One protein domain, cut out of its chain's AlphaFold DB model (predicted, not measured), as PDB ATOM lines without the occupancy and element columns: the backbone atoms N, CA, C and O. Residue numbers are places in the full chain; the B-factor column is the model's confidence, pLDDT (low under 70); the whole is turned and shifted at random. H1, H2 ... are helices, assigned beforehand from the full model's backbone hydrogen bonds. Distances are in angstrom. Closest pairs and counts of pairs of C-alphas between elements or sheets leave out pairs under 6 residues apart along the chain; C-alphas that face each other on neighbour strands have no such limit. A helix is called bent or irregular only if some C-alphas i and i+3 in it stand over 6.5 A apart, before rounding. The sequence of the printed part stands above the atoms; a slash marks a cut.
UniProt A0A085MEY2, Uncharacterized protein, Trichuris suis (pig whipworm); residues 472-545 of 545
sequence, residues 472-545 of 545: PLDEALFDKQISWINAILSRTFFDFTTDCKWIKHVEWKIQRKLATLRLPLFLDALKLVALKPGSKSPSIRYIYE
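This is residues 472 to 545 of the 545 residues of an uncharacterized protein of Trichuris suis (pig whipworm) (UniProt A0A085MEY2). The printed part is an open arch of two helices, with a long tail that folds back along its inner side. The bent helix H1 comes first, H2 turns away from its end at a corner, and residues 515 to 545, with no named element, loop round beyond H2 and run back toward the start of H1; residues 518 to 524 stick out. The printed part has 74 residues with two named helices, H1 then H2, and no named strand; its class is all helix. It is extended, with a radius of gyration of the C-alphas of 18.5 A and spans of 57 by 27 by 18 A.

H1, residues 473 to 498, was assigned as one helix by its hydrogen bonds but is bent: C-alphas 481 and 484 are 7.0 A apart. Its arms H1a, residues 473 to 481, and H1b, residues 484 to 498, stand at a steep tilt of 47 degrees. A tight link of one residue leads to H2, residues 500 to 514. H1b and H2 only just touch, only at the corner, with 3 pairs of C-alphas within 8 A, through residues 496 to 497 and 502 to 503 alone. Their closest C-alphas, those of Phe 496 and Trp 502, are 5.8 A apart, and their lines are about perpendicular at 81 degrees. H1a and H2 are apart. In H1a and H2 every O i to N i+4 pair is within hydrogen-bond range; in H1b 10 of 11 are.

H1a begins at C-alpha 473, (-18.527, -9.865, 27.743), and is 12.7 A long. H1b is 21.0 A long. H2 is 20.7 A long and ends at C-alpha 514, (-27.516, 22.164, 60.878).

The two C-alphas farthest apart, those of Leu 473 and Leu 521, are 57.3 A apart. The printed part has no cut and ends at Glu 545, the chain's last residue. Residues 518 to 524 stand free. The mean pLDDT of the printed part is 74.8; residues 472 to 481, 518, 533 and 544 to 545 are under 70.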
ATOM      1  N   PRO A 472     -15.683  -6.031  28.734       43.03
ATOM      2  CA  PRO A 472     -15.643  -7.489  28.695       43.03
ATOM      3  C   PRO A 472     -17.059  -8.071  28.601       43.03
ATOM      4  O   PRO A 472     -17.996  -7.502  29.168       43.03
ATOM      5  N   LEU A 473     -17.215  -9.222  27.933       47.56
ATOM      6  CA  LEU A 473     -18.527  -9.865  27.743       47.56
ATOM      7  C   LEU A 473     -19.298 -10.037  29.065       47.56
ATOM      8  O   LEU A 473     -20.510  -9.834  29.095       47.56
ATOM      9  N   ASP A 474     -18.588 -10.339  30.154       54.19
ATOM     10  CA  ASP A 474     -19.167 -10.508  31.488       54.19
ATOM     11  C   ASP A 474     -19.731  -9.203  32.073       54.19
ATOM     12  O   ASP A 474     -20.793  -9.222  32.690       54.19
ATOM     13  N   GLU A 475     -19.083  -8.050  31.868       55.34
ATOM     14  CA  GLU A 475     -19.521  -6.780  32.474       55.34
ATOM     15  C   GLU A 475     -20.876  -6.333  31.899       55.34
ATOM     16  O   GLU A 475     -21.760  -5.908  32.643       55.34
ATOM     17  N   ALA A 476     -21.106  -6.562  30.601       55.38
ATOM     18  CA  ALA A 476     -22.408  -6.348  29.963       55.38
ATOM     19  C   ALA A 476     -23.497  -7.334  30.445       55.38
ATOM     20  O   ALA A 476     -24.684  -6.991  30.447       55.38
ATOM     21  N   LEU A 477     -23.121  -8.546  30.871       55.81
ATOM     22  CA  LEU A 477     -24.040  -9.506  31.494       55.81
ATOM     23  C   LEU A 477     -24.374  -9.109  32.940       55.81
ATOM     24  O   LEU A 477     -25.545  -9.172  33.318       55.81
ATOM     25  N   PHE A 478     -23.402  -8.620  33.715       58.91
ATOM     26  CA  PHE A 478     -23.630  -8.092  35.064       58.91
ATOM     27  C   PHE A 478     -24.494  -6.822  35.059       58.91
ATOM     28  O   PHE A 478     -25.461  -6.758  35.819       58.91
ATOM     29  N   ASP A 479     -24.246  -5.858  34.166       61.28
ATOM     30  CA  ASP A 479     -25.109  -4.674  34.017       61.28
ATOM     31  C   ASP A 479     -26.552  -5.086  33.653       61.28
ATOM     32  O   ASP A 479     -27.523  -4.577  34.221       61.28
ATOM     33  N   LYS A 480     -26.715  -6.091  32.777       63.12
ATOM     34  CA  LYS A 480     -28.025  -6.681  32.452       63.12
ATOM     35  C   LYS A 480     -28.665  -7.354  33.675       63.12
ATOM     36  O   LYS A 480     -29.860  -7.165  33.901       63.12
ATOM     37  N   GLN A 481     -27.897  -8.073  34.496       67.00
ATOM     38  CA  GLN A 481     -28.376  -8.737  35.716       67.00
ATOM     39  C   GLN A 481     -28.727  -7.758  36.851       67.00
ATOM     40  O   GLN A 481     -29.627  -8.048  37.634       67.00
ATOM     41  N   ILE A 482     -28.075  -6.595  36.937       76.69
ATOM     42  CA  ILE A 482     -28.334  -5.564  37.963       76.69
ATOM     43  C   ILE A 482     -29.385  -4.536  37.479       76.69
ATOM     44  O   ILE A 482     -30.007  -3.845  38.290       76.69
ATOM     45  N   SER A 483     -29.673  -4.476  36.173       77.25
ATOM     46  CA  SER A 483     -30.620  -3.529  35.558       77.25
ATOM     47  C   SER A 483     -32.004  -3.469  36.225       77.25
ATOM     48  O   SER A 483     -32.527  -2.375  36.447       77.25
ATOM     49  N   TRP A 484     -32.585  -4.608  36.622       80.12
ATOM     50  CA  TRP A 484     -33.890  -4.652  37.298       80.12
ATOM     51  C   TRP A 484     -33.828  -4.079  38.723       80.12
ATOM     52  O   TRP A 484     -34.758  -3.391  39.147       80.12
ATOM     53  N   ILE A 485     -32.710  -4.275  39.434       82.00
ATOM     54  CA  ILE A 485     -32.455  -3.649  40.739       82.00
ATOM     55  C   ILE A 485     -32.389  -2.133  40.548       82.00
ATOM     56  O   ILE A 485     -33.049  -1.391  41.271       82.00
ATOM     57  N   ASN A 486     -31.669  -1.670  39.522       85.06
ATOM     58  CA  ASN A 486     -31.575  -0.254  39.169       85.06
ATOM     59  C   ASN A 486     -32.925   0.349  38.750       85.06
ATOM     60  O   ASN A 486     -33.189   1.510  39.067       85.06
ATOM     61  N   ALA A 487     -33.811  -0.421  38.114       82.00
ATOM     62  CA  ALA A 487     -35.170   0.009  37.785       82.00
ATOM     63  C   ALA A 487     -36.056   0.149  39.040       82.00
ATOM     64  O   ALA A 487     -36.701   1.184  39.218       82.00
ATOM     65  N   ILE A 488     -36.045  -0.832  39.952       78.31
ATOM     66  CA  ILE A 488     -36.789  -0.770  41.227       78.31
ATOM     67  C   ILE A 488     -36.247   0.352  42.124       78.31
ATOM     68  O   ILE A 488     -37.018   1.131  42.691       78.31
ATOM     69  N   LEU A 489     -34.923   0.484  42.213       82.50
ATOM     70  CA  LEU A 489     -34.250   1.571  42.921       82.50
ATOM     71  C   LEU A 489     -34.643   2.926  42.321       82.50
ATOM     72  O   LEU A 489     -34.995   3.845  43.056       82.50
ATOM     73  N   SER A 490     -34.690   3.036  40.992       82.12
ATOM     74  CA  SER A 490     -35.120   4.263  40.318       82.12
ATOM     75  C   SER A 490     -36.585   4.596  40.577       82.12
ATOM     76  O   SER A 490     -36.889   5.757  40.853       82.12
ATOM     77  N   ARG A 491     -37.483   3.602  40.544       80.56
ATOM     78  CA  ARG A 491     -38.922   3.794  40.775       80.56
ATOM     79  C   ARG A 491     -39.237   4.181  42.218       80.56
ATOM     80  O   ARG A 491     -40.109   5.023  42.421       80.56
ATOM     81  N   THR A 492     -38.529   3.604  43.191       78.75
ATOM     82  CA  THR A 492     -38.683   3.930  44.619       78.75
ATOM     83  C   THR A 492     -38.069   5.287  44.964       78.75
ATOM     84  O   THR A 492     -38.707   6.081  45.654       78.75
ATOM     85  N   PHE A 493     -36.882   5.619  44.437       80.75
ATOM     86  CA  PHE A 493     -36.306   6.959  44.604       80.75
ATOM     87  C   PHE A 493     -37.149   8.052  43.943       80.75
ATOM     88  O   PHE A 493     -37.266   9.126  44.530       80.75
ATOM     89  N   PHE A 494     -37.797   7.777  42.806       80.12
ATOM     90  CA  PHE A 494     -38.687   8.733  42.142       80.12
ATOM     91  C   PHE A 494     -39.796   9.250  43.073       80.12
ATOM     92  O   PHE A 494     -40.034  10.458  43.132       80.12
ATOM     93  N   ASP A 495     -40.433   8.368  43.848       76.00
ATOM     94  CA  ASP A 495     -41.496   8.759  44.781       76.00
ATOM     95  C   ASP A 495     -40.938   9.607  45.946       76.00
ATOM     96  O   ASP A 495     -41.537  10.618  46.317       76.00
ATOM     97  N   PHE A 496     -39.738   9.283  46.454       72.06
ATOM     98  CA  PHE A 496     -39.036  10.104  47.455       72.06
ATOM     99  C   PHE A 496     -38.599  11.483  46.928       72.06
ATOM    100  O   PHE A 496     -38.559  12.441  47.703       72.06
ATOM    101  N   THR A 497     -38.254  11.601  45.641       70.19
ATOM    102  CA  THR A 497     -37.862  12.878  45.015       70.19
ATOM    103  C   THR A 497     -39.050  13.730  44.571       70.19
ATOM    104  O   THR A 497     -38.875  14.931  44.377       70.19
ATOM    105  N   THR A 498     -40.238  13.136  44.415       76.00
ATOM    106  CA  THR A 498     -41.419  13.799  43.831       76.00
ATOM    107  C   THR A 498     -42.468  14.189  44.878       76.00
ATOM    108  O   THR A 498     -43.098  15.238  44.742       76.00
ATOM    109  N   ASP A 499     -42.657  13.413  45.954       77.56
ATOM    110  CA  ASP A 499     -43.613  13.774  47.010       77.56
ATOM    111  C   ASP A 499     -43.093  14.932  47.882       77.56
ATOM    112  O   ASP A 499     -42.132  14.811  48.651       77.56
ATOM    113  N   CYS A 500     -43.803  16.060  47.835       73.31
ATOM    114  CA  CYS A 500     -43.493  17.255  48.610       73.31
ATOM    115  C   CYS A 500     -43.504  17.033  50.137       73.31
ATOM    116  O   CYS A 500     -42.872  17.805  50.863       73.31
ATOM    117  N   LYS A 501     -44.166  15.981  50.647       72.75
ATOM    118  CA  LYS A 501     -44.112  15.586  52.066       72.75
ATOM    119  C   LYS A 501     -42.741  15.017  52.434       72.75
ATOM    120  O   LYS A 501     -42.184  15.398  53.466       72.75
ATOM    121  N   TRP A 502     -42.176  14.154  51.587       76.12
ATOM    122  CA  TRP A 502     -40.843  13.584  51.793       76.12
ATOM    123  C   TRP A 502     -39.755  14.650  51.687       76.12
ATOM    124  O   TRP A 502     -38.900  14.715  52.572       76.12
ATOM    125  N   ILE A 503     -39.850  15.555  50.704       78.38
ATOM    126  CA  ILE A 503     -38.932  16.700  50.567       78.38
ATOM    127  C   ILE A 503     -38.915  17.534  51.857       78.38
ATOM    128  O   ILE A 503     -37.855  17.696  52.461       78.38
ATOM    129  N   LYS A 504     -40.084  17.969  52.353       76.06
ATOM    130  CA  LYS A 504     -40.210  18.746  53.606       76.06
ATOM    131  C   LYS A 504     -39.688  17.994  54.836       76.06
ATOM    132  O   LYS A 504     -39.117  18.594  55.748       76.06
ATOM    133  N   HIS A 505     -39.847  16.670  54.883       76.31
ATOM    134  CA  HIS A 505     -39.331  15.850  55.982       76.31
ATOM    135  C   HIS A 505     -37.796  15.720  55.959       76.31
ATOM    136  O   HIS A 505     -37.158  15.732  57.019       76.31
ATOM    137  N   VAL A 506     -37.190  15.627  54.771       81.94
ATOM    138  CA  VAL A 506     -35.729  15.647  54.585       81.94
ATOM    139  C   VAL A 506     -35.168  17.038  54.888       81.94
ATOM    140  O   VAL A 506     -34.213  17.148  55.654       81.94
ATOM    141  N   GLU A 507     -35.807  18.094  54.388       83.19
ATOM    142  CA  GLU A 507     -35.487  19.498  54.663       83.19
ATOM    143  C   GLU A 507     -35.467  19.787  56.174       83.19
ATOM    144  O   GLU A 507     -34.452  20.237  56.709       83.19
ATOM    145  N   TRP A 508     -36.528  19.414  56.902       81.56
ATOM    146  CA  TRP A 508     -36.592  19.543  58.362       81.56
ATOM    147  C   TRP A 508     -35.505  18.732  59.084       81.56
ATOM    148  O   TRP A 508     -34.896  19.222  60.041       81.56
ATOM    149  N   LYS A 509     -35.211  17.503  58.629       81.62
ATOM    150  CA  LYS A 509     -34.115  16.685  59.183       81.62
ATOM    151  C   LYS A 509     -32.752  17.355  58.983       81.62
ATOM    152  O   LYS A 509     -31.960  17.371  59.927       81.62
ATOM    153  N   ILE A 510     -32.487  17.917  57.803       86.50
ATOM    154  CA  ILE A 510     -31.248  18.649  57.504       86.50
ATOM    155  C   ILE A 510     -31.175  19.913  58.364       86.50
ATOM    156  O   ILE A 510     -30.189  20.093  59.076       86.50
ATOM    157  N   GLN A 511     -32.229  20.733  58.401       86.38
ATOM    158  CA  GLN A 511     -32.265  21.962  59.196       86.38
ATOM    159  C   GLN A 511     -32.046  21.691  60.692       86.38
ATOM    160  O   GLN A 511     -31.254  22.374  61.343       86.38
ATOM    161  N   ARG A 512     -32.666  20.637  61.240       79.94
ATOM    162  CA  ARG A 512     -32.439  20.200  62.627       79.94
ATOM    163  C   ARG A 512     -30.993  19.754  62.867       79.94
ATOM    164  O   ARG A 512     -30.460  19.996  63.948       79.94
ATOM    165  N   LYS A 513     -30.343  19.109  61.892       83.81
ATOM    166  CA  LYS A 513     -28.920  18.737  61.984       83.81
ATOM    167  C   LYS A 513     -28.010  19.962  61.914       83.81
ATOM    168  O   LYS A 513     -27.133  20.064  62.767       83.81
ATOM    169  N   LEU A 514     -28.252  20.898  60.992       81.12
ATOM    170  CA  LEU A 514     -27.516  22.164  60.878       81.12
ATOM    171  C   LEU A 514     -27.579  22.967  62.186       81.12
ATOM    172  O   LEU A 514     -26.539  23.342  62.715       81.12
ATOM    173  N   ALA A 515     -28.770  23.112  62.774       78.25
ATOM    174  CA  ALA A 515     -28.972  23.767  64.071       78.25
ATOM    175  C   ALA A 515     -28.349  23.021  65.276       78.25
ATOM    176  O   ALA A 515     -28.291  23.568  66.373       78.25
ATOM    177  N   THR A 516     -27.888  21.775  65.097       79.44
ATOM    178  CA  THR A 516     -27.164  21.001  66.128       79.44
ATOM    179  C   THR A 516     -25.636  21.072  65.945       79.44
ATOM    180  O   THR A 516     -24.883  20.611  66.807       79.44
ATOM    181  N   LEU A 517     -25.140  21.624  64.830       81.69
ATOM    182  CA  LEU A 517     -23.706  21.826  64.624       81.69
ATOM    183  C   LEU A 517     -23.190  22.974  65.499       81.69
ATOM    184  O   LEU A 517     -23.903  23.923  65.812       81.69
ATOM    185  N   ARG A 518     -21.912  22.901  65.881       67.62
ATOM    186  CA  ARG A 518     -21.226  24.016  66.543       67.62
ATOM    187  C   ARG A 518     -20.718  24.972  65.474       67.62
ATOM    188  O   ARG A 518     -19.698  24.687  64.848       67.62
ATOM    189  N   LEU A 519     -21.450  26.058  65.258       81.69
ATOM    190  CA  LEU A 519     -21.042  27.128  64.355       81.69
ATOM    191  C   LEU A 519     -19.773  27.821  64.908       81.69
ATOM    192  O   LEU A 519     -19.583  27.878  66.128       81.69
ATOM    193  N   PRO A 520     -18.866  28.299  64.038       78.62
ATOM    194  CA  PRO A 520     -17.756  29.155  64.440       78.62
ATOM    195  C   PRO A 520     -18.258  30.568  64.781       78.62
ATOM    196  O   PRO A 520     -19.324  30.972  64.334       78.62
ATOM    197  N   LEU A 521     -17.448  31.345  65.508       74.38
ATOM    198  CA  LEU A 521     -17.785  32.677  66.057       74.38
ATOM    199  C   LEU A 521     -18.107  33.785  65.023       74.38
ATOM    200  O   LEU A 521     -18.247  34.939  65.407       74.38
ATOM    201  N   PHE A 522     -18.188  33.457  63.731       79.62
ATOM    202  CA  PHE A 522     -18.530  34.374  62.637       79.62
ATOM    203  C   PHE A 522     -19.831  33.987  61.901       79.62
ATOM    204  O   PHE A 522     -20.148  34.579  60.874       79.62
ATOM    205  N   LEU A 523     -20.571  32.979  62.386       77.75
ATOM    206  CA  LEU A 523     -21.861  32.552  61.836       77.75
ATOM    207  C   LEU A 523     -22.884  32.378  62.966       77.75
ATOM    208  O   LEU A 523     -22.720  31.488  63.798       77.75
ATOM    209  N   ASP A 524     -23.963  33.163  62.952       75.62
ATOM    210  CA  ASP A 524     -25.019  33.075  63.974       75.62
ATOM    211  C   ASP A 524     -25.968  31.890  63.756       75.62
ATOM    212  O   ASP A 524     -26.276  31.140  64.685       75.62
ATOM    213  N   ALA A 525     -26.456  31.703  62.524       76.56
ATOM    214  CA  ALA A 525     -27.449  30.680  62.210       76.56
ATOM    215  C   ALA A 525     -27.336  30.167  60.768       76.56
ATOM    216  O   ALA A 525     -27.307  30.938  59.812       76.56
ATOM    217  N   LEU A 526     -27.370  28.842  60.609       81.00
ATOM    218  CA  LEU A 526     -27.501  28.180  59.311       81.00
ATOM    219  C   LEU A 526     -28.977  27.849  59.059       81.00
ATOM    220  O   LEU A 526     -29.588  27.096  59.824       81.00
ATOM    221  N   LYS A 527     -29.544  28.408  57.985       83.25
ATOM    222  CA  LYS A 527     -30.903  28.123  57.503       83.25
ATOM    223  C   LYS A 527     -30.838  27.537  56.094       83.25
ATOM    224  O   LYS A 527     -30.208  28.114  55.212       83.25
ATOM    225  N   LEU A 528     -31.502  26.407  55.888       83.69
ATOM    226  CA  LEU A 528     -31.774  25.843  54.572       83.69
ATOM    227  C   LEU A 528     -32.856  26.696  53.887       83.69
ATOM    228  O   LEU A 528     -33.912  26.921  54.470       83.69
ATOM    229  N   VAL A 529     -32.558  27.217  52.692       82.12
ATOM    230  CA  VAL A 529     -33.439  28.149  51.952       82.12
ATOM    231  C   VAL A 529     -34.294  27.425  50.910       82.12
ATOM    232  O   VAL A 529     -35.439  27.798  50.682       82.12
ATOM    233  N   ALA A 530     -33.743  26.388  50.276       78.81
ATOM    234  CA  ALA A 530     -34.461  25.503  49.370       78.81
ATOM    235  C   ALA A 530     -33.759  24.141  49.300       78.81
ATOM    236  O   ALA A 530     -32.528  24.072  49.277       78.81
ATOM    237  N   LEU A 531     -34.540  23.065  49.201       82.88
ATOM    238  CA  LEU A 531     -34.055  21.720  48.902       82.88
ATOM    239  C   LEU A 531     -34.620  21.273  47.549       82.88
ATOM    240  O   LEU A 531     -35.800  20.947  47.448       82.88
ATOM    241  N   LYS A 532     -33.777  21.241  46.511       81.06
ATOM    242  CA  LYS A 532     -34.118  20.634  45.218       81.06
ATOM    243  C   LYS A 532     -33.579  19.197  45.177       81.06
ATOM    244  O   LYS A 532     -32.368  19.041  45.009       81.06
ATOM    245  N   PRO A 533     -34.410  18.148  45.337       69.75
ATOM    246  CA  PRO A 533     -33.996  16.807  44.940       69.75
ATOM    247  C   PRO A 533     -33.731  16.789  43.427       69.75
ATOM    248  O   PRO A 533     -34.468  17.398  42.653       69.75
ATOM    249  N   GLY A 534     -32.661  16.119  43.002       73.44
ATOM    250  CA  GLY A 534     -32.382  15.922  41.579       73.44
ATOM    251  C   GLY A 534     -33.300  14.858  40.976       73.44
ATOM    252  O   GLY A 534     -33.645  13.892  41.647       73.44
ATOM    253  N   SER A 535     -33.637  14.993  39.692       70.12
ATOM    254  CA  SER A 535     -34.454  14.023  38.939       70.12
ATOM    255  C   SER A 535     -33.704  12.752  38.507       70.12
ATOM    256  O   SER A 535     -34.284  11.889  37.853       70.12
ATOM    257  N   LYS A 536     -32.411  12.627  38.840       73.31
ATOM    258  CA  LYS A 536     -31.574  11.458  38.527       73.31
ATOM    259  C   LYS A 536     -31.498  10.530  39.744       73.31
ATOM    260  O   LYS A 536     -30.848  10.872  40.732       73.31
ATOM    261  N   SER A 537     -32.125   9.360  39.652       79.75
ATOM    262  CA  SER A 537     -32.023   8.301  40.663       79.75
ATOM    263  C   SER A 537     -30.611   7.690  40.726       79.75
ATOM    264  O   SER A 537     -29.884   7.714  39.728       79.75
ATOM    265  N   PRO A 538     -30.190   7.141  41.882       82.88
ATOM    266  CA  PRO A 538     -28.931   6.409  41.989       82.88
ATOM    267  C   PRO A 538     -28.981   5.087  41.207       82.88
ATOM    268  O   PRO A 538     -30.036   4.472  41.083       82.88
ATOM    269  N   SER A 539     -27.820   4.631  40.734       81.12
ATOM    270  CA  SER A 539     -27.624   3.310  40.123       81.12
ATOM    271  C   SER A 539     -26.458   2.576  40.788       81.12
ATOM    272  O   SER A 539     -25.467   3.180  41.200       81.12
ATOM    273  N   ILE A 540     -26.606   1.261  40.907       81.81
ATOM    274  CA  ILE A 540     -25.612   0.300  41.374       81.81
ATOM    275  C   ILE A 540     -24.944  -0.282  40.124       81.81
ATOM    276  O   ILE A 540     -25.642  -0.793  39.253       81.81
ATOM    277  N   ARG A 541     -23.611  -0.199  40.032       75.19
ATOM    278  CA  ARG A 541     -22.825  -0.854  38.962       75.19
ATOM    279  C   ARG A 541     -22.144  -2.143  39.421       75.19
ATOM    280  O   ARG A 541     -22.029  -3.082  38.651       75.19
ATOM    281  N   TYR A 542     -21.718  -2.194  40.682       72.75
ATOM    282  CA  TYR A 542     -20.972  -3.321  41.236       72.75
ATOM    283  C   TYR A 542     -21.542  -3.715  42.597       72.75
ATOM    284  O   TYR A 542     -21.837  -2.850  43.429       72.75
ATOM    285  N   ILE A 543     -21.661  -5.021  42.817       71.31
ATOM    286  CA  ILE A 543     -21.943  -5.644  44.108       71.31
ATOM    287  C   ILE A 543     -20.688  -6.443  44.459       71.31
ATOM    288  O   ILE A 543     -20.184  -7.183  43.618       71.31
ATOM    289  N   TYR A 544     -20.161  -6.246  45.664       57.59
ATOM    290  CA  TYR A 544     -19.030  -7.012  46.185       57.59
ATOM    291  C   TYR A 544     -19.578  -8.060  47.158       57.59
ATOM    292  O   TYR A 544     -20.321  -7.686  48.071       57.59
ATOM    293  N   GLU A 545     -19.219  -9.325  46.946       41.09
ATOM    294  CA  GLU A 545     -19.428 -10.432  47.896       41.09
ATOM    295  C   GLU A 545     -18.263 -10.531  48.902       41.09
ATOM    296  O   GLU A 545     -17.109 -10.237  48.503       41.09
TER     297      GLU A 545